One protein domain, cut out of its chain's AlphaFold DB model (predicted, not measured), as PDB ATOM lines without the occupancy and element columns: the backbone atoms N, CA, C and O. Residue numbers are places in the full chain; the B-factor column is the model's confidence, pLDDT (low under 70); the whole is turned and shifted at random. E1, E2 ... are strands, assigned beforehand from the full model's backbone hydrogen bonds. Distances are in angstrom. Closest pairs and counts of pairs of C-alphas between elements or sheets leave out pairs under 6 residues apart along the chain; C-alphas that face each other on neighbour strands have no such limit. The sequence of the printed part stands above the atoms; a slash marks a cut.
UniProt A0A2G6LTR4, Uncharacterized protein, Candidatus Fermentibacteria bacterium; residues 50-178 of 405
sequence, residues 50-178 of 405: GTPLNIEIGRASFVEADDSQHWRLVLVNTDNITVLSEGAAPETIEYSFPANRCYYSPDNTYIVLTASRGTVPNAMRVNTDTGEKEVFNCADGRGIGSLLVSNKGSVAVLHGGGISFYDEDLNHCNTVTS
ATOM      1  N   GLY A  50     -14.462  46.781 -44.106       85.94
ATOM      2  CA  GLY A  50     -13.643  47.234 -42.989       85.94
ATOM      3  C   GLY A  50     -13.179  48.675 -43.130       85.94
ATOM      4  O   GLY A  50     -13.616  49.426 -43.999       85.94
ATOM      5  N   THR A  51     -12.288  49.077 -42.223       86.44
ATOM      6  CA  THR A  51     -11.582  50.359 -42.337       86.44
ATOM      7  C   THR A  51     -10.276  50.124 -43.094       86.44
ATOM      8  O   THR A  51      -9.441  49.393 -42.554       86.44
ATOM      9  N   PRO A  52     -10.063  50.737 -44.275       83.69
ATOM     10  CA  PRO A  52      -8.840  50.562 -45.055       83.69
ATOM     11  C   PRO A  52      -7.576  50.775 -44.219       83.69
ATOM     12  O   PRO A  52      -7.529  51.658 -43.351       83.69
ATOM     13  N   LEU A  53      -6.557  49.945 -44.452       78.81
ATOM     14  CA  LEU A  53      -5.274  50.048 -43.772       78.81
ATOM     15  C   LEU A  53      -4.550  51.313 -44.238       78.81
ATOM     16  O   LEU A  53      -3.878  51.303 -45.263       78.81
ATOM     17  N   ASN A  54      -4.648  52.367 -43.425       67.88
ATOM     18  CA  ASN A  54      -4.188  53.720 -43.735       67.88
ATOM     19  C   ASN A  54      -4.997  54.358 -44.884       67.88
ATOM     20  O   ASN A  54      -5.113  53.809 -45.974       67.88
ATOM     21  N   ILE A  55      -5.562  55.542 -44.632       50.44
ATOM     22  CA  ILE A  55      -6.361  56.294 -45.618       50.44
ATOM     23  C   ILE A  55      -5.559  56.641 -46.878       50.44
ATOM     24  O   ILE A  55      -6.152  56.777 -47.941       50.44
ATOM     25  N   GLU A  56      -4.227  56.661 -46.766       47.03
ATOM     26  CA  GLU A  56      -3.331  56.926 -47.888       47.03
ATOM     27  C   GLU A  56      -3.269  55.789 -48.920       47.03
ATOM     28  O   GLU A  56      -2.882  55.995 -50.069       47.03
ATOM     29  N   ILE A  57      -3.609  54.552 -48.538       44.84
ATOM     30  CA  ILE A  57      -3.314  53.373 -49.363       44.84
ATOM     31  C   ILE A  57      -4.359  52.272 -49.135       44.84
ATOM     32  O   ILE A  57      -4.048  51.150 -48.740       44.84
ATOM     33  N   GLY A  58      -5.613  52.549 -49.489       45.50
ATOM     34  CA  GLY A  58      -6.523  51.486 -49.916       45.50
ATOM     35  C   GLY A  58      -6.080  50.966 -51.286       45.50
ATOM     36  O   GLY A  58      -6.716  51.275 -52.289       45.50
ATOM     37  N   ARG A  59      -4.954  50.243 -51.370       57.66
ATOM     38  CA  ARG A  59      -4.501  49.651 -52.638       57.66
ATOM     39  C   ARG A  59      -5.412  48.482 -52.992       57.66
ATOM     40  O   ARG A  59      -5.167  47.338 -52.636       57.66
ATOM     41  N   ALA A  60      -6.491  48.788 -53.695       60.84
ATOM     42  CA  ALA A  60      -7.154  47.810 -54.530       60.84
ATOM     43  C   ALA A  60      -6.133  47.336 -55.569       60.84
ATOM     44  O   ALA A  60      -5.634  48.142 -56.353       60.84
ATOM     45  N   SER A  61      -5.780  46.055 -55.540       69.88
ATOM     46  CA  SER A  61      -4.922  45.474 -56.564       69.88
ATOM     47  C   SER A  61      -5.722  44.448 -57.347       69.88
ATOM     48  O   SER A  61      -6.358  43.573 -56.754       69.88
ATOM     49  N   PHE A  62      -5.721  44.613 -58.669       69.31
ATOM     50  CA  PHE A  62      -6.386  43.722 -59.606       69.31
ATOM     51  C   PHE A  62      -5.375  42.713 -60.118       69.31
ATOM     52  O   PHE A  62      -4.277  43.091 -60.521       69.31
ATOM     53  N   VAL A  63      -5.744  41.438 -60.093       65.25
ATOM     54  CA  VAL A  63      -5.001  40.392 -60.800       65.25
ATOM     55  C   VAL A  63      -5.817  39.968 -61.999       65.25
ATOM     56  O   VAL A  63      -7.041  39.839 -61.903       65.25
ATOM     57  N   GLU A  64      -5.123  39.702 -63.098       58.47
ATOM     58  CA  GLU A  64      -5.644  38.810 -64.122       58.47
ATOM     59  C   GLU A  64      -5.780  37.423 -63.484       58.47
ATOM     60  O   GLU A  64      -4.790  36.739 -63.233       58.47
ATOM     61  N   ALA A  65      -7.003  37.066 -63.098       58.28
ATOM     62  CA  ALA A  65      -7.257  35.742 -62.564       58.28
ATOM     63  C   ALA A  65      -7.241  34.714 -63.714       58.28
ATOM     64  O   ALA A  65      -7.122  35.078 -64.886       58.28
ATOM     65  N   ASP A  66      -7.223  33.423 -63.378       64.12
ATOM     66  CA  ASP A  66      -7.152  32.364 -64.388       64.12
ATOM     67  C   ASP A  66      -8.331  32.430 -65.384       64.12
ATOM     68  O   ASP A  66      -9.285  33.180 -65.191       64.12
ATOM     69  N   ASP A  67      -8.310  31.614 -66.444       65.56
ATOM     70  CA  ASP A  67      -9.367  31.593 -67.475       65.56
ATOM     71  C   ASP A  67     -10.809  31.438 -66.918       65.56
ATOM     72  O   ASP A  67     -11.777  31.586 -67.670       65.56
ATOM     73  N   SER A  68     -10.982  31.097 -65.631       65.44
ATOM     74  CA  SER A  68     -12.276  30.945 -64.964       65.44
ATOM     75  C   SER A  68     -12.754  32.165 -64.165       65.44
ATOM     76  O   SER A  68     -13.943  32.227 -63.844       65.44
ATOM     77  N   GLN A  69     -11.883  33.134 -63.869       65.56
ATOM     78  CA  GLN A  69     -12.210  34.367 -63.146       65.56
ATOM     79  C   GLN A  69     -11.704  35.575 -63.942       65.56
ATOM     80  O   GLN A  69     -10.514  35.707 -64.199       65.56
ATOM     81  N   HIS A  70     -12.583  36.506 -64.319       68.06
ATOM     82  CA  HIS A  70     -12.147  37.703 -65.045       68.06
ATOM     83  C   HIS A  70     -11.496  38.741 -64.124       68.06
ATOM     84  O   HIS A  70     -10.773  39.614 -64.600       68.06
ATOM     85  N   TRP A  71     -11.732  38.668 -62.809       80.62
ATOM     86  CA  TRP A  71     -11.087  39.559 -61.849       80.62
ATOM     87  C   TRP A  71     -10.950  38.993 -60.447       80.62
ATOM     88  O   TRP A  71     -11.781  38.228 -59.952       80.62
ATOM     89  N   ARG A  72      -9.907  39.499 -59.791       82.06
ATOM     90  CA  ARG A  72      -9.641  39.370 -58.366       82.06
ATOM     91  C   ARG A  72      -9.233  40.728 -57.810       82.06
ATOM     92  O   ARG A  72      -8.343  41.364 -58.364       82.06
ATOM     93  N   LEU A  73      -9.850  41.138 -56.709       86.75
ATOM     94  CA  LEU A  73      -9.590  42.378 -55.990       86.75
ATOM     95  C   LEU A  73      -9.222  42.057 -54.541       86.75
ATOM     96  O   LEU A  73     -10.002  41.434 -53.823       86.75
ATOM     97  N   VAL A  74      -8.051  42.509 -54.093       87.69
ATOM     98  CA  VAL A  74      -7.628  42.350 -52.696       87.69
ATOM     99  C   VAL A  74      -7.644  43.687 -51.958       87.69
ATOM    100  O   VAL A  74      -6.962  44.633 -52.348       87.69
ATOM    101  N   LEU A  75      -8.417  43.750 -50.874       89.19
ATOM    102  CA  LEU A  75      -8.579  44.906 -49.996       89.19
ATOM    103  C   LEU A  75      -7.865  44.640 -48.670       89.19
ATOM    104  O   LEU A  75      -8.179  43.672 -47.979       89.19
ATOM    105  N   VAL A  76      -6.928  45.503 -48.286       89.81
ATOM    106  CA  VAL A  76      -6.247  45.410 -46.986       89.81
ATOM    107  C   VAL A  76      -6.871  46.424 -46.030       89.81
ATOM    108  O   VAL A  76      -6.737  47.635 -46.209       89.81
ATOM    109  N   ASN A  77      -7.564  45.921 -45.016       90.19
ATOM    110  CA  ASN A  77      -8.186  46.697 -43.947       90.19
ATOM    111  C   ASN A  77      -7.301  46.697 -42.704       90.19
ATOM    112  O   ASN A  77      -6.297  46.013 -42.657       90.19
ATOM    113  N   THR A  78      -7.649  47.469 -41.680       88.81
ATOM    114  CA  THR A  78      -6.840  47.603 -40.456       88.81
ATOM    115  C   THR A  78      -6.648  46.265 -39.725       88.81
ATOM    116  O   THR A  78      -5.585  46.025 -39.150       88.81
ATOM    117  N   ASP A  79      -7.659  45.402 -39.758       90.31
ATOM    118  CA  ASP A  79      -7.788  44.158 -38.993       90.31
ATOM    119  C   ASP A  79      -7.961  42.896 -39.858       90.31
ATOM    120  O   ASP A  79      -7.831  41.777 -39.357       90.31
ATOM    121  N   ASN A  80      -8.206  43.051 -41.158       93.44
ATOM    122  CA  ASN A  80      -8.426  41.930 -42.062       93.44
ATOM    123  C   ASN A  80      -7.942  42.224 -43.487       93.44
ATOM    124  O   ASN A  80      -7.724  43.371 -43.870       93.44
ATOM    125  N   ILE A  81      -7.798  41.172 -44.286       93.62
ATOM    126  CA  ILE A  81      -7.682  41.265 -45.743       93.62
ATOM    127  C   ILE A  81      -8.959  40.676 -46.331       93.62
ATOM    128  O   ILE A  81      -9.325  39.556 -45.984       93.62
ATOM    129  N   THR A  82      -9.633  41.406 -47.210       93.06
ATOM    130  CA  THR A  82     -10.787  40.900 -47.953       93.06
ATOM    131  C   THR A  82     -10.388  40.627 -49.396       93.06
ATOM    132  O   THR A  82      -9.910  41.524 -50.088       93.06
ATOM    133  N   VAL A  83     -10.607  39.401 -49.859       92.00
ATOM    134  CA  VAL A  83     -10.421  38.993 -51.251       92.00
ATOM    135  C   VAL A  83     -11.795  38.886 -51.901       92.00
ATOM    136  O   VAL A  83     -12.677  38.170 -51.427       92.00
ATOM    137  N   LEU A  84     -11.983  39.644 -52.974       89.56
ATOM    138  CA  LEU A  84     -13.179  39.644 -53.800       89.56
ATOM    139  C   LEU A  84     -12.808  39.025 -55.145       89.56
ATOM    140  O   LEU A  84     -11.886  39.500 -55.803       89.56
ATOM    141  N   SER A  85     -13.531  37.992 -55.554       87.88
ATOM    142  CA  SER A  85     -13.340  37.344 -56.851       87.88
ATOM    143  C   SER A  85     -14.669  37.223 -57.573       87.88
ATOM    144  O   SER A  85     -15.722  37.085 -56.941       87.88
ATOM    145  N   GLU A  86     -14.625  37.243 -58.901       83.88
ATOM    146  CA  GLU A  86     -15.828  37.133 -59.718       83.88
ATOM    147  C   GLU A  86     -16.619  35.853 -59.412       83.88
ATOM    148  O   GLU A  86     -16.090  34.741 -59.436       83.88
ATOM    149  N   GLY A  87     -17.913  36.008 -59.120       85.06
ATOM    150  CA  GLY A  87     -18.815  34.882 -58.861       85.06
ATOM    151  C   GLY A  87     -18.559  34.122 -57.551       85.06
ATOM    152  O   GLY A  87     -19.276  33.157 -57.273       85.06
ATOM    153  N   ALA A  88     -17.594  34.552 -56.735       88.19
ATOM    154  CA  ALA A  88     -17.300  33.982 -55.425       88.19
ATOM    155  C   ALA A  88     -17.872  34.851 -54.293       88.19
ATOM    156  O   ALA A  88     -18.097  36.053 -54.442       88.19
ATOM    157  N   ALA A  89     -18.120  34.235 -53.136       91.75
ATOM    158  CA  ALA A  89     -18.405  35.001 -51.929       91.75
ATOM    159  C   ALA A  89     -17.115  35.699 -51.451       91.75
ATOM    160  O   ALA A  89     -16.051  35.097 -51.578       91.75
ATOM    161  N   PRO A  90     -17.196  36.914 -50.873       92.94
ATOM    162  CA  PRO A  90     -16.043  37.573 -50.268       92.94
ATOM    163  C   PRO A  90     -15.335  36.666 -49.259       92.94
ATOM    164  O   PRO A  90     -15.979  36.107 -48.365       92.94
ATOM    165  N   GLU A  91     -14.015  36.555 -49.376       94.94
ATOM    166  CA  GLU A  91     -13.184  35.825 -48.424       94.94
ATOM    167  C   GLU A  91     -12.483  36.810 -47.494       94.94
ATOM    168  O   GLU A  91     -11.840  37.757 -47.942       94.94
ATOM    169  N   THR A  92     -12.601  36.598 -46.183       95.06
ATOM    170  CA  THR A  92     -11.990  37.468 -45.172       95.06
ATOM    171  C   THR A  92     -10.889  36.721 -44.431       95.06
ATOM    172  O   THR A  92     -11.115  35.683 -43.808       95.06
ATOM    173  N   ILE A  93      -9.686  37.286 -44.460       95.56
ATOM    174  CA  ILE A  93      -8.488  36.780 -43.804       95.56
ATOM    175  C   ILE A  93      -8.168  37.696 -42.617       95.56
ATOM    176  O   ILE A  93      -7.511  38.726 -42.750       95.56
ATOM    177  N   GLU A  94      -8.632  37.305 -41.433       95.31
ATOM    178  CA  GLU A  94      -8.408  38.033 -40.172       95.31
ATOM    179  C   GLU A  94      -6.936  38.039 -39.758       95.31
ATOM    180  O   GLU A  94      -6.297  36.985 -39.769       95.31
ATOM    181  N   TYR A  95      -6.381  39.157 -39.292       90.62
ATOM    182  CA  TYR A  95      -5.011  39.166 -38.775       90.62
ATOM    183  C   TYR A  95      -4.854  40.040 -37.522       90.62
ATOM    184  O   TYR A  95      -5.453  41.097 -37.379       90.62
ATOM    185  N   SER A  96      -4.001  39.613 -36.582       90.06
ATOM    186  CA  SER A  96      -3.709  40.369 -35.353       90.06
ATOM    187  C   SER A  96      -2.305  40.973 -35.406       90.06
ATOM    188  O   SER A  96      -1.394  40.549 -34.691       90.06
ATOM    189  N   PHE A  97      -2.101  41.936 -36.296       88.25
ATOM    190  CA  PHE A  97      -0.790  42.534 -36.523       88.25
ATOM    191  C   PHE A  97      -0.924  44.038 -36.716       88.25
ATOM    192  O   PHE A  97      -1.805  44.468 -37.456       88.25
ATOM    193  N   PRO A  98      -0.087  44.851 -36.052       89.06
ATOM    194  CA  PRO A  98      -0.187  46.305 -36.097       89.06
ATOM    195  C   PRO A  98       0.421  46.842 -37.400       89.06
ATOM    196  O   PRO A  98       1.407  47.586 -37.382       89.06
ATOM    197  N   ALA A  99      -0.140  46.411 -38.529       90.56
ATOM    198  CA  ALA A  99       0.270  46.842 -39.849       90.56
ATOM    199  C   ALA A  99       0.084  48.358 -39.976       90.56
ATOM    200  O   ALA A  99      -0.861  48.939 -39.447       90.56
ATOM    201  N   ASN A 100       1.002  49.011 -40.676       88.75
ATOM    202  CA  ASN A 100       0.867  50.408 -41.082       88.75
ATOM    203  C   ASN A 100       1.207  50.629 -42.561       88.75
ATOM    204  O   ASN A 100       1.072  51.748 -43.051       88.75
ATOM    205  N   ARG A 101       1.679  49.586 -43.255       89.75
ATOM    206  CA  ARG A 101       1.908  49.560 -44.703       89.75
ATOM    207  C   ARG A 101       1.653  48.155 -45.232       89.75
ATOM    208  O   ARG A 101       1.816  47.181 -44.492       89.75
ATOM    209  N   CYS A 102       1.323  48.072 -46.513       92.06
ATOM    210  CA  CYS A 102       1.154  46.831 -47.252       92.06
ATOM    211  C   CYS A 102       1.921  46.891 -48.581       92.06
ATOM    212  O   CYS A 102       2.093  47.959 -49.174       92.06
ATOM    213  N   TYR A 103       2.395  45.732 -49.023       91.25
ATOM    214  CA  TYR A 103       3.111  45.524 -50.278       91.25
ATOM    215  C   TYR A 103       2.533  44.280 -50.946       91.25
ATOM    216  O   TYR A 103       2.331  43.275 -50.270       91.25
ATOM    217  N   TYR A 104       2.263  44.346 -52.244       90.31
ATOM    218  CA  TYR A 104       1.651  43.258 -53.008       90.31
ATOM    219  C   TYR A 104       2.719  42.601 -53.879       90.31
ATOM    220  O   TYR A 104       3.583  43.310 -54.405       90.31
ATOM    221  N   SER A 105       2.665  41.279 -54.041       89.44
ATOM    222  CA  SER A 105       3.327  40.636 -55.177       89.44
ATOM    223  C   SER A 105       2.667  41.092 -56.489       89.44
ATOM    224  O   SER A 105       1.496  41.481 -56.469       89.44
ATOM    225  N   PRO A 106       3.383  41.075 -57.626       84.06
ATOM    226  CA  PRO A 106       2.818  41.446 -58.926       84.06
ATOM    227  C   PRO A 106       1.506  40.723 -59.284       84.06
ATOM    228  O   PRO A 106       0.622  41.323 -59.889       84.06
ATOM    229  N   ASP A 107       1.358  39.466 -58.872       82.69
ATOM    230  CA  ASP A 107       0.164  38.632 -59.053       82.69
ATOM    231  C   ASP A 107      -0.838  38.690 -57.880       82.69
ATOM    232  O   ASP A 107      -1.816  37.948 -57.856       82.69
ATOM    233  N   ASN A 108      -0.593  39.534 -56.875       85.50
ATOM    234  CA  ASN A 108      -1.313  39.621 -55.598       85.50
ATOM    235  C   ASN A 108      -1.528  38.296 -54.842       85.50
ATOM    236  O   ASN A 108      -2.332  38.275 -53.904       85.50
ATOM    237  N   THR A 109      -0.819  37.218 -55.183       90.69
ATOM    238  CA  THR A 109      -0.817  35.954 -54.427       90.69
ATOM    239  C   THR A 109      -0.300  36.174 -53.007       90.69
ATOM    240  O   THR A 109      -0.758  35.538 -52.055       90.69
ATOM    241  N   TYR A 110       0.627  37.118 -52.833       93.69
ATOM    242  CA  TYR A 110       1.205  37.463 -51.546       93.69
ATOM    243  C   TYR A 110       1.001  38.936 -51.212       93.69
ATOM    244  O   TYR A 110       1.212  39.832 -52.028       93.69
ATOM    245  N   ILE A 111       0.670  39.190 -49.949       94.00
ATOM    246  CA  ILE A 111       0.690  40.525 -49.356       94.00
ATOM    247  C   ILE A 111       1.653  40.514 -48.186       94.00
ATOM    248  O   ILE A 111       1.531  39.689 -47.286       94.00
ATOM    249  N   VAL A 112       2.588  41.458 -48.164       94.75
ATOM    250  CA  VAL A 112       3.447  41.699 -47.008       94.75
ATOM    251  C   VAL A 112       2.969  42.939 -46.269       94.75
ATOM    252  O   VAL A 112       3.034  44.061 -46.767       94.75
ATOM    253  N   LEU A 113       2.495  42.726 -45.049       94.12
ATOM    254  CA  LEU A 113       2.145  43.757 -44.088       94.12
ATOM    255  C   LEU A 113       3.378  44.099 -43.261       94.12
ATOM    256  O   LEU A 113       4.046  43.206 -42.746       94.12
ATOM    257  N   THR A 114       3.662  45.383 -43.074       92.75
ATOM    258  CA  THR A 114       4.754  45.821 -42.196       92.75
ATOM    259  C   THR A 114       4.225  46.659 -41.055       92.75
ATOM    260  O   THR A 114       3.256  47.395 -41.234       92.75
ATOM    261  N   ALA A 115       4.866  46.564 -39.895       90.31
ATOM    262  CA  ALA A 115       4.522  47.347 -38.721       90.31
ATOM    263  C   ALA A 115       5.471  48.541 -38.517       90.31
ATOM    264  O   ALA A 115       6.539  48.664 -39.125       90.31
ATOM    265  N   SER A 116       5.077  49.443 -37.617       83.88
ATOM    266  CA  SER A 116       5.879  50.616 -37.250       83.88
ATOM    267  C   SER A 116       7.235  50.239 -36.641       83.88
ATOM    268  O   SER A 116       7.401  49.185 -36.027       83.88
ATOM    269  N   ARG A 117       8.212  51.152 -36.751       79.19
ATOM    270  CA  ARG A 117       9.564  50.981 -36.186       79.19
ATOM    271  C   ARG A 117       9.520  50.510 -34.726       79.19
ATOM    272  O   ARG A 117       8.828  51.109 -33.909       79.19
ATOM    273  N   GLY A 118      10.321  49.496 -34.401       80.06
ATOM    274  CA  GLY A 118      10.491  48.988 -33.035       80.06
ATOM    275  C   GLY A 118       9.498  47.904 -32.602       80.06
ATOM    276  O   GLY A 118       9.631  47.393 -31.493       80.06
ATOM    277  N   THR A 119       8.541  47.523 -33.449       79.62
ATOM    278  CA  THR A 119       7.764  46.290 -33.247       79.62
ATOM    279  C   THR A 119       8.602  45.071 -33.632       79.62
ATOM    280  O   THR A 119       9.440  45.146 -34.526       79.62
ATOM    281  N   VAL A 120       8.427  43.962 -32.916       79.44
ATOM    282  CA  VAL A 120       8.999  42.655 -33.256       79.44
ATOM    283  C   VAL A 120       7.918  41.627 -32.925       79.44
ATOM    284  O   VAL A 120       7.528  41.537 -31.757       79.44
ATOM    285  N   PRO A 121       7.402  40.874 -33.902       84.62
ATOM    286  CA  PRO A 121       7.750  40.918 -35.322       84.62
ATOM    287  C   PRO A 121       7.284  42.187 -36.041       84.62
ATOM    288  O   PRO A 121       6.340  42.840 -35.599       84.62
ATOM    289  N   ASN A 122       7.978  42.558 -37.124       89.44
ATOM    290  CA  ASN A 122       7.708  43.782 -37.891       89.44
ATOM    291  C   ASN A 122       7.273  43.550 -39.341       89.44
ATOM    292  O   ASN A 122       6.973  44.536 -40.019       89.44
ATOM    293  N   ALA A 123       7.161  42.299 -39.793       93.25
ATOM    294  CA  ALA A 123       6.478  41.970 -41.037       93.25
ATOM    295  C   ALA A 123       5.636  40.687 -40.931       93.25
ATOM    296  O   ALA A 123       5.917  39.797 -40.125       93.25
ATOM    297  N   MET A 124       4.603  40.601 -41.764       95.31
ATOM    298  CA  MET A 124       3.807  39.400 -41.993       95.31
ATOM    299  C   MET A 124       3.544  39.251 -43.483       95.31
ATOM    300  O   MET A 124       3.060  40.193 -44.101       95.31
ATOM    301  N   ARG A 125       3.804  38.071 -44.037       95.94
ATOM    302  CA  ARG A 125       3.326  37.678 -45.359       95.94
ATOM    303  C   ARG A 125       2.003  36.933 -45.213       95.94
ATOM    304  O   ARG A 125       1.870  36.079 -44.339       95.94
ATOM    305  N   VAL A 126       1.044  37.255 -46.067       96.31
ATOM    306  CA  VAL A 126      -0.243  36.575 -46.177       96.31
ATOM    307  C   VAL A 126      -0.372  36.045 -47.593       96.31
ATOM    308  O   VAL A 126      -0.250  36.821 -48.540       96.31
ATOM    309  N   ASN A 127      -0.605  34.743 -47.735       95.56
ATOM    310  CA  ASN A 127      -1.008  34.159 -49.006       95.56
ATOM    311  C   ASN A 127      -2.521  34.376 -49.172       95.56
ATOM    312  O   ASN A 127      -3.316  33.950 -48.333       95.56
ATOM    313  N   THR A 128      -2.915  35.088 -50.220       93.19
ATOM    314  CA  THR A 128      -4.297  35.536 -50.433       93.19
ATOM    315  C   THR A 128      -5.206  34.433 -50.972       93.19
ATOM    316  O   THR A 128      -6.420  34.589 -50.896       93.19
ATOM    317  N   ASP A 129      -4.654  33.328 -51.491       90.94
ATOM    318  CA  ASP A 129      -5.419  32.155 -51.953       90.94
ATOM    319  C   ASP A 129      -5.782  31.211 -50.804       90.94
ATOM    320  O   ASP A 129      -6.843  30.596 -50.783       90.94
ATOM    321  N   THR A 130      -4.861  31.048 -49.857       94.50
ATOM    322  CA  THR A 130      -4.962  30.043 -48.784       94.50
ATOM    323  C   THR A 130      -5.293  30.658 -47.427       94.50
ATOM    324  O   THR A 130      -5.700  29.952 -46.502       94.50
ATOM    325  N   GLY A 131      -5.089  31.969 -47.273       94.56
ATOM    326  CA  GLY A 131      -5.158  32.661 -45.990       94.56
ATOM    327  C   GLY A 131      -4.019  32.310 -45.028       94.56
ATOM    328  O   GLY A 131      -4.072  32.719 -43.861       94.56
ATOM    329  N   GLU A 132      -3.009  31.555 -45.479       96.56
ATOM    330  CA  GLU A 132      -1.818  31.235 -44.691       96.56
ATOM    331  C   GLU A 132      -1.043  32.511 -44.346       96.56
ATOM    332  O   GLU A 132      -0.935  33.445 -45.144       96.56
ATOM    333  N   LYS A 133      -0.541  32.567 -43.109       96.25
ATOM    334  CA  LYS A 133       0.118  33.742 -42.530       96.25
ATOM    335  C   LYS A 133       1.460  33.336 -41.974       96.25
ATOM    336  O   LYS A 133       1.539  32.454 -41.119       96.25
ATOM    337  N   GLU A 134       2.485  34.064 -42.370       96.12
ATOM    338  CA  GLU A 134       3.841  33.853 -41.900       96.12
ATOM    339  C   GLU A 134       4.401  35.163 -41.379       96.12
ATOM    340  O   GLU A 134       4.435  36.184 -42.064       96.12
ATOM    341  N   VAL A 135       4.809  35.144 -40.120       93.94
ATOM    342  CA  VAL A 135       5.280  36.332 -39.426       93.94
ATOM    343  C   VAL A 135       6.794  36.260 -39.320       93.94
ATOM    344  O   VAL A 135       7.333  35.271 -38.824       93.94
ATOM    345  N   PHE A 136       7.480  37.313 -39.756       92.50
ATOM    346  CA  PHE A 136       8.936  37.335 -39.830       92.50
ATOM    347  C   PHE A 136       9.515  38.671 -39.355       92.50
ATOM    348  O   PHE A 136       8.847  39.707 -39.288       92.50
ATOM    349  N   ASN A 137      10.790  38.625 -38.976       90.81
ATOM    350  CA  ASN A 137      11.543  39.801 -38.565       90.81
ATOM    351  C   ASN A 137      12.353  40.300 -39.752       90.81
ATOM    352  O   ASN A 137      13.352  39.686 -40.126       90.81
ATOM    353  N   CYS A 138      11.950  41.433 -40.313       81.75
ATOM    354  CA  CYS A 138      12.741  42.116 -41.313       81.75
ATOM    355  C   CYS A 138      13.650  43.187 -40.687       81.75
ATOM    356  O   CYS A 138      13.301  43.849 -39.710       81.75
ATOM    357  N   ALA A 139      14.841  43.382 -41.250       72.88
ATOM    358  CA  ALA A 139      15.698  44.534 -40.958       72.88
ATOM    359  C   ALA A 139      16.241  44.694 -39.511       72.88
ATOM    360  O   ALA A 139      16.614  45.810 -39.144       72.88
ATOM    361  N   ASP A 140      16.323  43.643 -38.685       77.06
ATOM    362  CA  ASP A 140      16.914  43.679 -37.326       77.06
ATOM    363  C   ASP A 140      16.422  44.851 -36.443       77.06
ATOM    364  O   ASP A 140      17.194  45.515 -35.742       77.06
ATOM    365  N   GLY A 141      15.128  45.179 -36.522       75.00
ATOM    366  CA  GLY A 141      14.524  46.294 -35.779       75.00
ATOM    367  C   GLY A 141      14.816  47.691 -36.348       75.00
ATOM    368  O   GLY A 141      14.396  48.700 -35.773       75.00
ATOM    369  N   ARG A 142      15.505  47.789 -37.492       80.56
ATOM    370  CA  ARG A 142      15.625  49.033 -38.260       80.56
ATOM    371  C   ARG A 142      14.302  49.329 -38.958       80.56
ATOM    372  O   ARG A 142      13.514  48.443 -39.267       80.56
ATOM    373  N   GLY A 143      14.060  50.611 -39.218       81.94
ATOM    374  CA  GLY A 143      12.899  51.001 -40.005       81.94
ATOM    375  C   GLY A 143      12.995  50.496 -41.435       81.94
ATOM    376  O   GLY A 143      14.026  50.686 -42.086       81.94
ATOM    377  N   ILE A 144      11.899  49.908 -41.900       87.00
ATOM    378  CA  ILE A 144      11.690  49.508 -43.287       87.00
ATOM    379  C   ILE A 144      11.491  50.788 -44.098       87.00
ATOM    380  O   ILE A 144      10.619  51.606 -43.792       87.00
ATOM    381  N   GLY A 145      12.372  51.009 -45.069       85.50
ATOM    382  CA  GLY A 145      12.261  52.102 -46.027       85.50
ATOM    383  C   GLY A 145      11.297  51.715 -47.140       85.50
ATOM    384  O   GLY A 145      10.260  52.358 -47.297       85.50
ATOM    385  N   SER A 146      11.632  50.630 -47.839       88.00
ATOM    386  CA  SER A 146      10.847  50.030 -48.920       88.00
ATOM    387  C   SER A 146      10.930  48.504 -48.852       88.00
ATOM    388  O   SER A 146      11.834  47.958 -48.214       88.00
ATOM    389  N   LEU A 147       9.989  47.824 -49.494       91.94
ATOM    390  CA  LEU A 147       9.902  46.373 -49.542       91.94
ATOM    391  C   LEU A 147       9.357  45.956 -50.908       91.94
ATOM    392  O   LEU A 147       8.488  46.630 -51.458       91.94
ATOM    393  N   LEU A 148       9.885  44.861 -51.440       91.38
ATOM    394  CA  LEU A 148       9.446  44.247 -52.687       91.38
ATOM    395  C   LEU A 148       9.092  42.787 -52.411       91.38
ATOM    396  O   LEU A 148       9.772  42.134 -51.616       91.38
ATOM    397  N   VAL A 149       8.037  42.299 -53.061       92.62
ATOM    398  CA  VAL A 149       7.527  40.928 -52.930       92.62
ATOM    399  C   VAL A 149       7.451  40.327 -54.325       92.62
ATOM    400  O   VAL A 149       6.926  40.975 -55.227       92.62
ATOM    401  N   SER A 150       8.000  39.132 -54.521       91.44
ATOM    402  CA  SER A 150       7.917  38.432 -55.807       91.44
ATOM    403  C   SER A 150       6.643  37.593 -55.882       91.44
ATOM    404  O   SER A 150       6.031  37.285 -54.858       91.44
ATOM    405  N   ASN A 151       6.277  37.147 -57.082       86.94
ATOM    406  CA  ASN A 151       5.200  36.174 -57.296       86.94
ATOM    407  C   ASN A 151       5.507  34.809 -56.662       86.94
ATOM    408  O   ASN A 151       4.602  34.027 -56.405       86.94
ATOM    409  N   LYS A 152       6.781  34.518 -56.364       90.62
ATOM    410  CA  LYS A 152       7.177  33.315 -55.612       90.62
ATOM    411  C   LYS A 152       7.176  33.530 -54.095       90.62
ATOM    412  O   LYS A 152       7.486  32.624 -53.333       90.62
ATOM    413  N   GLY A 153       6.864  34.742 -53.642       90.25
ATOM    414  CA  GLY A 153       6.805  35.097 -52.230       90.25
ATOM    415  C   GLY A 153       8.148  35.475 -51.606       90.25
ATOM    416  O   GLY A 153       8.155  35.851 -50.432       90.25
ATOM    417  N   SER A 154       9.263  35.433 -52.344       93.69
ATOM    418  CA  SER A 154      10.536  35.983 -51.860       93.69
ATOM    419  C   SER A 154      10.423  37.489 -51.611       93.69
ATOM    420  O   SER A 154       9.636  38.195 -52.254       93.69
ATOM    421  N   VAL A 155      11.190  37.987 -50.641       94.81
ATOM    422  CA  VAL A 155      11.077  39.370 -50.164       94.81
ATOM    423  C   VAL A 155      12.441  40.037 -50.130       94.81
ATOM    424  O   VAL A 155      13.390  39.528 -49.537       94.81
ATOM    425  N   ALA A 156      12.518  41.244 -50.684       94.06
ATOM    426  CA  ALA A 156      13.678  42.109 -50.540       94.06
ATOM    427  C   ALA A 156      13.277  43.358 -49.740       94.06
ATOM    428  O   ALA A 156      12.292  44.027 -50.048       94.06
ATOM    429  N   VAL A 157      14.034  43.679 -48.691       92.75
ATOM    430  CA  VAL A 157      13.704  44.753 -47.743       92.75
ATOM    431  C   VAL A 157      14.812  45.788 -47.721       92.75
ATOM    432  O   VAL A 157      15.898  45.536 -47.198       92.75
ATOM    433  N   LEU A 158      14.516  46.989 -48.213       90.50
ATOM    434  CA  LEU A 158      15.391  48.145 -48.077       90.50
ATOM    435  C   LEU A 158      15.183  48.784 -46.703       90.50
ATOM    436  O   LEU A 158      14.089  49.233 -46.355       90.50
ATOM    437  N   HIS A 159      16.253  48.896 -45.927       90.69
ATOM    438  CA  HIS A 159      16.233  49.507 -44.602       90.69
ATOM    439  C   HIS A 159      17.436  50.430 -44.399       90.69
ATOM    440  O   HIS A 159      18.379  50.463 -45.184       90.69
ATOM    441  N   GLY A 160      17.442  51.178 -43.292       85.19
ATOM    442  CA  GLY A 160      18.447  52.220 -43.017       85.19
ATOM    443  C   GLY A 160      19.913  51.768 -42.903       85.19
ATOM    444  O   GLY A 160      20.762  52.568 -42.531       85.19
ATOM    445  N   GLY A 161      20.243  50.508 -43.188       84.62
ATOM    446  CA  GLY A 161      21.645  50.137 -43.357       84.62
ATOM    447  C   GLY A 161      21.850  48.931 -44.250       84.62
ATOM    448  O   GLY A 161      22.679  48.089 -43.912       84.62
ATOM    449  N   GLY A 162      21.071  48.850 -45.327       89.81
ATOM    450  CA  GLY A 162      21.258  47.860 -46.374       89.81
ATOM    451  C   GLY A 162      19.960  47.360 -46.985       89.81
ATOM    452  O   GLY A 162      18.878  47.887 -46.717       89.81
ATOM    453  N   ILE A 163      20.114  46.307 -47.775       91.94
ATOM    454  CA  ILE A 163      19.021  45.487 -48.283       91.94
ATOM    455  C   ILE A 163      19.156  44.118 -47.631       91.94
ATOM    456  O   ILE A 163      20.251  43.551 -47.638       91.94
ATOM    457  N   SER A 164      18.070  43.609 -47.061       93.88
ATOM    458  CA  SER A 164      17.986  42.225 -46.592       93.88
ATOM    459  C   SER A 164      17.114  41.408 -47.534       93.88
ATOM    460  O   SER A 164      16.068  41.888 -47.967       93.88
ATOM    461  N   PHE A 165      17.553  40.191 -47.826       94.50
ATOM    462  CA  PHE A 165      16.919  39.273 -48.766       94.50
ATOM    463  C   PHE A 165      16.360  38.072 -48.007       94.50
ATOM    464  O   PHE A 165      17.022  37.550 -47.102       94.50
ATOM    465  N   TYR A 166      15.151  37.662 -48.372       95.12
ATOM    466  CA  TYR A 166      14.426  36.539 -47.796       95.12
ATOM    467  C   TYR A 166      13.925  35.637 -48.926       95.12
ATOM    468  O   TYR A 166      13.384  36.144 -49.912       95.12
ATOM    469  N   ASP A 167      14.106  34.326 -48.780       94.50
ATOM    470  CA  ASP A 167      13.638  33.339 -49.759       94.50
ATOM    471  C   ASP A 167      12.108  33.152 -49.709       94.50
ATOM    472  O   ASP A 167      11.378  33.862 -49.010       94.50
ATOM    473  N   GLU A 168      11.611  32.198 -50.496       94.12
ATOM    474  CA  GLU A 168      10.194  31.833 -50.576       94.12
ATOM    475  C   GLU A 168       9.651  31.283 -49.246       94.12
ATOM    476  O   GLU A 168       8.461  31.416 -48.980       94.12
ATOM    477  N   ASP A 169      10.512  30.764 -48.372       93.75
ATOM    478  CA  ASP A 169      10.179  30.291 -47.022       93.75
ATOM    479  C   ASP A 169      10.426  31.380 -45.951       93.75
ATOM    480  O   ASP A 169      10.408  31.112 -44.747       93.75
ATOM    481  N   LEU A 170      10.694  32.622 -46.380       94.06
ATOM    482  CA  LEU A 170      11.037  33.778 -45.546       94.06
ATOM    483  C   LEU A 170      12.269  33.572 -44.651       94.06
ATOM    484  O   LEU A 170      12.458  34.296 -43.661       94.06
ATOM    485  N   ASN A 171      13.154  32.637 -45.000       94.19
ATOM    486  CA  ASN A 171      14.452  32.529 -44.358       94.19
ATOM    487  C   ASN A 171      15.335  33.685 -44.816       94.19
ATOM    488  O   ASN A 171      15.434  34.008 -46.001       94.19
ATOM    489  N   HIS A 172      16.021  34.305 -43.861       94.75
ATOM    490  CA  HIS A 172      17.002  35.338 -44.165       94.75
ATOM    491  C   HIS A 172      18.175  34.736 -44.949       94.75
ATOM    492  O   HIS A 172      18.891  33.877 -44.436       94.75
ATOM    493  N   CYS A 173      18.364  35.198 -46.184       94.19
ATOM    494  CA  CYS A 173      19.407  34.715 -47.087       94.19
ATOM    495  C   CYS A 173      20.687  35.537 -46.945       94.19
ATOM    496  O   CYS A 173      21.777  34.997 -46.754       94.19
ATOM    497  N   ASN A 174      20.559  36.865 -47.041       94.25
ATOM    498  CA  ASN A 174      21.703  37.769 -47.066       94.25
ATOM    499  C   ASN A 174      21.326  39.195 -46.637       94.25
ATOM    500  O   ASN A 174      20.166  39.609 -46.707       94.25
ATOM    501  N   THR A 175      22.327  39.979 -46.234       93.12
ATOM    502  CA  THR A 175      22.203  41.431 -46.057       93.12
ATOM    503  C   THR A 175      23.382  42.150 -46.698       93.12
ATOM    504  O   THR A 175      24.530  42.019 -46.269       93.12
ATOM    505  N   VAL A 176      23.085  43.020 -47.659       91.56
ATOM    506  CA  VAL A 176      24.081  43.866 -48.322       91.56
ATOM    507  C   VAL A 176      24.153  45.208 -47.591       91.56
ATOM    508  O   VAL A 176      23.226  46.013 -47.650       91.56
ATOM    509  N   THR A 177      25.240  45.447 -46.845       84.69
ATOM    510  CA  THR A 177      25.355  46.549 -45.857       84.69
ATOM    511  C   THR A 177      26.149  47.787 -46.321       84.69
ATOM    512  O   THR A 177      26.458  48.667 -45.513       84.69
ATOM    513  N   SER A 178      26.491  47.902 -47.605       66.69
ATOM    514  CA  SER A 178      27.607  48.747 -48.068       66.69
ATOM    515  C   SER A 178      27.271  50.139 -48.623       66.69
ATOM    516  O   SER A 178      28.193  50.928 -48.820       66.69
TER     517      SER A 178
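What this domain is: This is residues 50 to 178 of the 405 residues of an uncharacterized protein of Candidatus Fermentibacteria bacterium (UniProt A0A2G6LTR4). Three small four-stranded sheets stand one after another in a row, like blades, along the longest axis. The second, E5 to E8, and the third, E9 to E12, lie face to face as a sandwich, while the first, E1 to E4, comes near the second with few close C-alphas. The 129 printed residues hold twelve named strands, E1 to E12, and no named helix; each sheet is antiparallel and ordered as its strands come along the chain. The class is all strand, with 60 of the 129 residues, under half, in named elements. The whole is compact, with a radius of gyration of the C-alphas of 14.6 A, yet elongated in outline, 49 by 29 by 23 A.

How they stand to each other: The first sheet holds E1, residues 61 to 63, E2, 72 to 76, E3, 80 to 85, and E4, 91 to 94, a meander, each strand the antiparallel neighbour of the one before. N 63 and O 72 are 3.1 A apart between E1 and E2, N 75 and O 82 are 2.8 A apart between E2 and E3, and N 83 and O 91 are 2.8 A apart between E3 and E4, within hydrogen-bond range. The second meander is E5, residues 99 to 104, E6, 110 to 115, E7, 123 to 127, and E8, 133 to 136. E4 and E5 are apart. The closest C-alphas of E2 and E5 are those of Val 76 and Cys 102, 7.5 A. Within hydrogen-bond range are N 103 and O 112, 2.9 A apart, between E5 and E6, N 113 and O 124, 2.8 A apart, between E6 and E7, and N 125 and O 134, 2.8 A apart, between E7 and E8. The third meander is E9, residues 144 to 149, E10, 155 to 159, E11, 162 to 166, and E12, 172 to 176. Its pairs within hydrogen-bond range include N 148 and O 156, 2.9 A, N 157 and O 164, 2.8 A, and N 165 and O 174, 2.9 A. The second and third sheets form a sandwich, two sheets face to face, 9.8 A centre to centre where they face, with strands at 34 degrees. The closest C-alphas of E5 and E9 are those of Tyr 104 and Val 149, 6.3 A.

Where its parts are: E1 begins at C-alpha 61, (-4.922, 45.474, -56.564). E3 is 16.2 A long and E6 16.5 A; E6 begins at C-alpha 110, (1.205, 37.463, -51.546). E5 is 13.7 A long and E9 13.6 A. E12 ends at C-alpha 176, (24.081, 43.866, -48.322).

The domain as a whole: The C-alphas of Gly 87 and Ser 178 are the two farthest apart, 49.6 A. The printed part has no cut and no long link. Mean pLDDT of the printed part is 85.6; residues 54 to 70 and residue 178 are under 70.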